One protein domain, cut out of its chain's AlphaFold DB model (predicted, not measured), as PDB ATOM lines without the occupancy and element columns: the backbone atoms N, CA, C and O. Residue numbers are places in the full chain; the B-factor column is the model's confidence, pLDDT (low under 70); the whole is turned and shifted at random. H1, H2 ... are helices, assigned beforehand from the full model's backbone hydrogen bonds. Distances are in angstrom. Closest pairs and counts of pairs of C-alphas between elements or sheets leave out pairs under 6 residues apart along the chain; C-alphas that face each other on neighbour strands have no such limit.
ATOM      1  N   ASP A 168     185.788 138.692 240.480       80.62
ATOM      2  CA  ASP A 168     185.453 139.484 241.653       80.62
ATOM      3  C   ASP A 168     184.336 138.776 242.434       80.62
ATOM      4  O   ASP A 168     183.406 138.216 241.861       80.62
ATOM      5  N   GLU A 169     184.515 138.651 243.750       83.56
ATOM      6  CA  GLU A 169     183.675 137.880 244.688       83.56
ATOM      7  C   GLU A 169     183.558 136.358 244.461       83.56
ATOM      8  O   GLU A 169     183.258 135.633 245.413       83.56
ATOM      9  N   VAL A 170     183.804 135.846 243.253       85.69
ATOM     10  CA  VAL A 170     183.696 134.411 242.940       85.69
ATOM     11  C   VAL A 170     185.028 133.698 243.139       85.69
ATOM     12  O   VAL A 170     185.100 132.705 243.863       85.69
ATOM     13  N   LEU A 171     186.096 134.190 242.510       85.94
ATOM     14  CA  LEU A 171     187.444 133.647 242.708       85.94
ATOM     15  C   LEU A 171     188.244 134.462 243.729       85.94
ATOM     16  O   LEU A 171     189.128 133.918 244.393       85.94
ATOM     17  N   GLY A 172     187.945 135.753 243.858       82.44
ATOM     18  CA  GLY A 172     188.592 136.674 244.783       82.44
ATOM     19  C   GLY A 172     187.671 137.107 245.920       82.44
ATOM     20  O   GLY A 172     186.498 137.386 245.715       82.44
ATOM     21  N   ASN A 173     188.218 137.256 247.130       88.12
ATOM     22  CA  ASN A 173     187.493 137.840 248.265       88.12
ATOM     23  C   ASN A 173     187.581 139.379 248.246       88.12
ATOM     24  O   ASN A 173     188.139 139.998 249.158       88.12
ATOM     25  N   PHE A 174     187.097 139.985 247.161       87.75
ATOM     26  CA  PHE A 174     187.292 141.408 246.879       87.75
ATOM     27  C   PHE A 174     186.681 142.305 247.960       87.75
ATOM     28  O   PHE A 174     187.400 143.122 248.529       87.75
ATOM     29  N   VAL A 175     185.411 142.101 248.327       87.25
ATOM     30  CA  VAL A 175     184.718 142.927 249.336       87.25
ATOM     31  C   VAL A 175     185.431 142.929 250.692       87.25
ATOM     32  O   VAL A 175     185.591 143.984 251.303       87.25
ATOM     33  N   SER A 176     185.910 141.776 251.170       87.75
ATOM     34  CA  SER A 176     186.610 141.726 252.462       87.75
ATOM     35  C   SER A 176     187.974 142.415 252.395       87.75
ATOM     36  O   SER A 176     188.338 143.139 253.321       87.75
ATOM     37  N   ALA A 177     188.716 142.219 251.299       89.38
ATOM     38  CA  ALA A 177     190.013 142.861 251.091       89.38
ATOM     39  C   ALA A 177     189.876 144.384 250.931       89.38
ATOM     40  O   ALA A 177     190.678 145.144 251.476       89.38
ATOM     41  N   LEU A 178     188.831 144.831 250.229       87.75
ATOM     42  CA  LEU A 178     188.438 146.231 250.113       87.75
ATOM     43  C   LEU A 178     188.137 146.828 251.492       87.75
ATOM     44  O   LEU A 178     188.712 147.856 251.849       87.75
ATOM     45  N   ASN A 179     187.282 146.172 252.280       88.56
ATOM     46  CA  ASN A 179     186.910 146.643 253.612       88.56
ATOM     47  C   ASN A 179     188.132 146.755 254.537       88.56
ATOM     48  O   ASN A 179     188.331 147.780 255.185       88.56
ATOM     49  N   GLN A 180     189.001 145.738 254.537       89.12
ATOM     50  CA  GLN A 180     190.235 145.755 255.320       89.12
ATOM     51  C   GLN A 180     191.163 146.899 254.898       89.12
ATOM     52  O   GLN A 180     191.663 147.632 255.745       89.12
ATOM     53  N   PHE A 181     191.355 147.111 253.594       87.25
ATOM     54  CA  PHE A 181     192.180 148.214 253.110       87.25
ATOM     55  C   PHE A 181     191.631 149.580 253.549       87.25
ATOM     56  O   PHE A 181     192.403 150.464 253.923       87.25
ATOM     57  N   ILE A 182     190.310 149.774 253.487       85.44
ATOM     58  CA  ILE A 182     189.672 151.031 253.895       85.44
ATOM     59  C   ILE A 182     189.839 151.260 255.401       85.44
ATOM     60  O   ILE A 182     190.224 152.363 255.805       85.44
ATOM     61  N   ALA A 183     189.647 150.219 256.212       87.25
ATOM     62  CA  ALA A 183     189.901 150.269 257.647       87.25
ATOM     63  C   ALA A 183     191.369 150.625 257.948       87.25
ATOM     64  O   ALA A 183     191.638 151.539 258.728       87.25
ATOM     65  N   ASP A 184     192.321 149.996 257.259       88.44
ATOM     66  CA  ASP A 184     193.752 150.204 257.495       88.44
ATOM     67  C   ASP A 184     194.237 151.595 257.054       88.44
ATOM     68  O   ASP A 184     195.096 152.199 257.699       88.44
ATOM     69  N   ARG A 185     193.717 152.125 255.938       86.81
ATOM     70  CA  ARG A 185     194.192 153.392 255.349       86.81
ATOM     71  C   ARG A 185     193.456 154.624 255.839       86.81
ATOM     72  O   ARG A 185     194.063 155.693 255.901       86.81
ATOM     73  N   TYR A 186     192.173 154.486 256.142       83.94
ATOM     74  CA  TYR A 186     191.301 155.612 256.465       83.94
ATOM     75  C   TYR A 186     190.666 155.484 257.851       83.94
ATOM     76  O   TYR A 186     189.972 156.405 258.273       83.94
ATOM     77  N   SER A 187     190.914 154.382 258.572       85.94
ATOM     78  CA  SER A 187     190.324 154.112 259.894       85.94
ATOM     79  C   SER A 187     188.792 154.133 259.883       85.94
ATOM     80  O   SER A 187     188.154 154.424 260.894       85.94
ATOM     81  N   LEU A 188     188.204 153.819 258.725       80.88
ATOM     82  CA  LEU A 188     186.766 153.713 258.514       80.88
ATOM     83  C   LEU A 188     186.375 152.239 258.579       80.88
ATOM     84  O   LEU A 188     186.771 151.450 257.724       80.88
ATOM     85  N   ASN A 189     185.616 151.871 259.608       82.88
ATOM     86  CA  ASN A 189     185.162 150.501 259.813       82.88
ATOM     87  C   ASN A 189     183.733 150.348 259.295       82.88
ATOM     88  O   ASN A 189     182.814 150.941 259.859       82.88
ATOM     89  N   HIS A 190     183.566 149.524 258.265       81.94
ATOM     90  CA  HIS A 190     182.272 149.166 257.691       81.94
ATOM     91  C   HIS A 190     181.999 147.671 257.881       81.94
ATOM     92  O   HIS A 190     182.924 146.849 257.943       81.94
ATOM     93  N   SER A 191     180.723 147.297 257.979       83.19
ATOM     94  CA  SER A 191     180.336 145.888 257.905       83.19
ATOM     95  C   SER A 191     180.377 145.402 256.456       83.19
ATOM     96  O   SER A 191     179.924 146.093 255.549       83.19
ATOM     97  N   VAL A 192     180.817 144.161 256.226       77.94
ATOM     98  CA  VAL A 192     180.780 143.519 254.895       77.94
ATOM     99  C   VAL A 192     179.358 143.506 254.311       77.94
ATOM    100  O   VAL A 192     179.183 143.626 253.102       77.94
ATOM    101  N   SER A 193     178.328 143.442 255.161       80.62
ATOM    102  CA  SER A 193     176.923 143.494 254.735       80.62
ATOM    103  C   SER A 193     176.503 144.839 254.126       80.62
ATOM    104  O   SER A 193     175.506 144.887 253.412       80.62
ATOM    105  N   GLU A 194     177.237 145.927 254.381       76.50
ATOM    106  CA  GLU A 194     176.964 147.250 253.794       76.50
ATOM    107  C   GLU A 194     177.344 147.311 252.307       76.50
ATOM    108  O   GLU A 194     176.788 148.114 251.561       76.50
ATOM    109  N   TYR A 195     178.222 146.410 251.856       72.38
ATOM    110  CA  TYR A 195     178.658 146.287 250.463       72.38
ATOM    111  C   TYR A 195     177.727 145.417 249.607       72.38
ATOM    112  O   TYR A 195     177.985 145.219 248.424       72.38
ATOM    113  N   HIS A 196     176.635 144.894 250.182       63.03
ATOM    114  CA  HIS A 196     175.714 143.980 249.493       63.03
ATOM    115  C   HIS A 196     174.915 144.645 248.358       63.03
ATOM    116  O   HIS A 196     174.258 143.972 247.567       63.03
ATOM    117  N   VAL A 197     174.987 145.971 248.250       61.97
ATOM    118  CA  VAL A 197     174.472 146.723 247.112       61.97
ATOM    119  C   VAL A 197     175.680 147.317 246.391       61.97
ATOM    120  O   VAL A 197     176.426 148.077 247.004       61.97
ATOM    121  N   TYR A 198     175.852 147.019 245.093       57.41
ATOM    122  CA  TYR A 198     176.862 147.611 244.187       57.41
ATOM    123  C   TYR A 198     176.648 149.126 243.955       57.41
ATOM    124  O   TYR A 198     176.878 149.674 242.881       57.41
ATOM    125  N   GLU A 199     176.171 149.836 244.966       64.94
ATOM    126  CA  GLU A 199     176.031 151.276 245.012       64.94
ATOM    127  C   GLU A 199     177.111 151.813 245.947       64.94
ATOM    128  O   GLU A 199     176.831 152.392 246.994       64.94
ATOM    129  N   PHE A 200     178.371 151.615 245.557       60.53
ATOM    130  CA  PHE A 200     179.528 152.056 246.332       60.53
ATOM    131  C   PHE A 200     179.482 153.552 246.688       60.53
ATOM    132  O   PHE A 200     180.010 153.969 247.718       60.53
ATOM    133  N   PHE A 201     178.774 154.355 245.886       61.72
ATOM    134  CA  PHE A 201     178.534 155.766 246.170       61.72
ATOM    135  C   PHE A 201     177.776 156.010 247.482       61.72
ATOM    136  O   PHE A 201     178.013 157.005 248.159       61.72
ATOM    137  N   LYS A 202     176.914 155.079 247.905       63.16
ATOM    138  CA  LYS A 202     176.208 155.169 249.191       63.16
ATOM    139  C   LYS A 202     177.140 154.937 250.376       63.16
ATOM    140  O   LYS A 202     176.969 155.571 251.410       63.16
ATOM    141  N   ILE A 203     178.130 154.064 250.211       63.50
ATOM    142  CA  ILE A 203     179.099 153.700 251.256       63.50
ATOM    143  C   ILE A 203     180.084 154.850 251.481       63.50
ATOM    144  O   ILE A 203     180.396 155.196 252.616       63.50
ATOM    145  N   TRP A 204     180.516 155.498 250.398       68.62
ATOM    146  CA  TRP A 204     181.411 156.658 250.457       68.62
ATOM    147  C   TRP A 204     180.688 158.006 250.539       68.62
ATOM    148  O   TRP A 204     181.334 159.049 250.474       68.62
ATOM    149  N   ASN A 205     179.364 157.988 250.732       63.81
ATOM    150  CA  ASN A 205     178.512 159.172 250.847       63.81
ATOM    151  C   ASN A 205     178.742 160.197 249.718       63.81
ATOM    152  O   ASN A 205     178.823 161.402 249.967       63.81
ATOM    153  N   CYS A 206     178.865 159.715 248.481       62.03
ATOM    154  CA  CYS A 206     178.902 160.552 247.289       62.03
ATOM    155  C   CYS A 206     177.595 160.469 246.504       62.03
ATOM    156  O   CYS A 206     176.799 159.532 246.637       62.03
ATOM    157  N   SER A 207     177.335 161.507 245.714       65.94
ATOM    158  CA  SER A 207     176.141 161.549 244.876       65.94
ATOM    159  C   SER A 207     176.245 160.534 243.733       65.94
ATOM    160  O   SER A 207     177.333 160.195 243.264       65.94
ATOM    161  N   ARG A 208     175.096 160.034 243.261       62.03
ATOM    162  CA  ARG A 208     175.044 159.110 242.117       62.03
ATOM    163  C   ARG A 208     175.676 159.729 240.862       62.03
ATOM    164  O   ARG A 208     176.326 159.012 240.111       62.03
ATOM    165  N   ASP A 209     175.518 161.035 240.677       62.84
ATOM    166  CA  ASP A 209     176.045 161.765 239.523       62.84
ATOM    167  C   ASP A 209     177.583 161.842 239.568       62.84
ATOM    168  O   ASP A 209     178.246 161.549 238.578       62.84
ATOM    169  N   GLU A 210     178.172 162.066 240.748       61.78
ATOM    170  CA  GLU A 210     179.629 161.985 240.940       61.78
ATOM    171  C   GLU A 210     180.177 160.564 240.702       61.78
ATOM    172  O   GLU A 210     181.290 160.397 240.210       61.78
ATOM    173  N   GLY A 211     179.414 159.518 241.029       56.72
ATOM    174  CA  GLY A 211     179.827 158.128 240.801       56.72
ATOM    175  C   GLY A 211     179.790 157.676 239.332       56.72
ATOM    176  O   GLY A 211     180.422 156.675 238.995       56.72
ATOM    177  N   ILE A 212     179.053 158.385 238.468       60.06
ATOM    178  CA  ILE A 212     178.776 157.998 237.070       60.06
ATOM    179  C   ILE A 212     179.553 158.854 236.051       60.06
ATOM    180  O   ILE A 212     179.672 158.441 234.891       60.06
ATOM    181  N   ASP A 213     180.142 159.982 236.467       53.38
ATOM    182  CA  ASP A 213     180.884 160.931 235.618       53.38
ATOM    183  C   ASP A 213     182.206 160.363 235.051       53.38
ATOM    184  O   ASP A 213     183.322 160.770 235.391       53.38
ATOM    185  N   GLN A 214     182.071 159.392 234.143       48.91
ATOM    186  CA  GLN A 214     183.062 159.005 233.136       48.91
ATOM    187  C   GLN A 214     182.562 158.086 232.016       48.91
ATOM    188  O   GLN A 214     183.342 157.793 231.110       48.91
ATOM    189  N   TYR A 215     181.296 157.656 232.015       49.69
ATOM    190  CA  TYR A 215     180.740 156.884 230.890       49.69
ATOM    191  C   TYR A 215     179.875 157.707 229.931       49.69
ATOM    192  O   TYR A 215     179.481 157.208 228.879       49.69
ATOM    193  N   ALA A 216     179.620 158.975 230.248       50.25
ATOM    194  CA  ALA A 216     178.950 159.906 229.358       50.25
ATOM    195  C   ALA A 216     179.889 161.078 229.058       50.25
ATOM    196  O   ALA A 216     180.479 161.643 229.969       50.25
ATOM    197  N   LEU A 217     179.957 161.469 227.783       49.84
ATOM    198  CA  LEU A 217     180.640 162.653 227.239       49.84
ATOM    199  C   LEU A 217     182.095 162.468 226.772       49.84
ATOM    200  O   LEU A 217     183.022 163.121 227.238       49.84
ATOM    201  N   THR A 218     182.248 161.722 225.678       39.16
ATOM    202  CA  THR A 218     182.941 162.288 224.509       39.16
ATOM    203  C   THR A 218     181.995 162.212 223.308       39.16
ATOM    204  O   THR A 218     181.883 161.140 222.711       39.16
ATOM    205  N   PRO A 219     181.261 163.281 222.948       50.41
ATOM    206  CA  PRO A 219     180.782 163.400 221.583       50.41
ATOM    207  C   PRO A 219     182.005 163.672 220.704       50.41
ATOM    208  O   PRO A 219     182.828 164.529 221.023       50.41
ATOM    209  N   GLU A 220     182.151 162.890 219.640       42.53
ATOM    210  CA  GLU A 220     183.139 163.161 218.606       42.53
ATOM    211  C   GLU A 220     182.951 164.578 218.046       42.53
ATOM    212  O   GLU A 220     181.830 164.990 217.730       42.53
ATOM    213  N   SER A 221     184.060 165.303 217.912       43.56
ATOM    214  CA  SER A 221     184.205 166.453 217.018       43.56
ATOM    215  C   SER A 221     185.582 166.410 216.380       43.56
ATOM    216  O   SER A 221     186.557 166.378 217.171       43.56
TER     217      SER A 221
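AT A GLANCE: This is residues 168 to 221 of the 221 residues of an uncharacterized protein of Striga asiatica (UniProt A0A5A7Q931). One longer helix, H1, stands at one end of a loose, drawn-out model, and three short helices, H2, H3 and H4, step away from it one after another towards a tail, residues 213 to 221, that sticks out at the far end. After H1 the chain folds back, and H2 packs on the first half of H1, with no further helix on H1. The printed part has 54 residues with four named helices in the order H1, H2, H3, H4 and no named strand; the class is all helix, and the helices hold 27 of the 54 residues. The whole is loose, with a radius of gyration of the C-alphas of 14.4 A, and elongated, spanning 44 by 27 by 20 A.

IN THESE COORDINATES: H1, the longest helix, is residues 174 to 186, 17.6 A from its first C-alpha at (187.292, 141.408, 246.879) to its last at (191.301, 155.612, 256.465). H2 is residues 192 to 196, 7.4 A long. H3 is residues 200 to 203, 5.2 A long. H4 is residues 208 to 212, 6.4 A long, and ends with C-alpha 212 at (178.776, 157.998, 237.070).

HOW THE PARTS SIT: H1 touches H2 with residues 175 to 179 alone; the closest C-alphas are those of Ser 176 and Val 192, 6.6 A apart. H2 and H3 are close but not clearly touching, the closest C-alphas being those of Glu 194 and Ile 203, 7.3 A apart. H3 and H4 are also close but not clearly touching; their closest C-alphas, those of Phe 201 and Gly 211, are 6.0 A apart. H1 is apart from H3 and from H4, and H2 is apart from H4. In H1 and H4 every O i to N i+4 pair is within hydrogen-bond range; in H2 0 of 1 is, beside 2 of 2 O i to N i+3 pairs, and H3 is too short for an i+4 pair but has its one O i to N i+3 pair within range.

THE WHOLE: The two C-alphas farthest apart are those of Ser 191 and Ser 221, 45.9 A. Residues 168 to 174, of which 174 belongs to H1, and residues 213 to 221 stand free; without them the body of 38 residues spans 28 by 19 by 12 A. The links H1 to H2, H2 to H3 and H3 to H4 are tight, and the printed part has no cut. It ends at Ser 221, the chain's last residue. The mean pLDDT of the printed part is 71.4, and residues 196 to 221, of which 196 belongs to H2, are under 70.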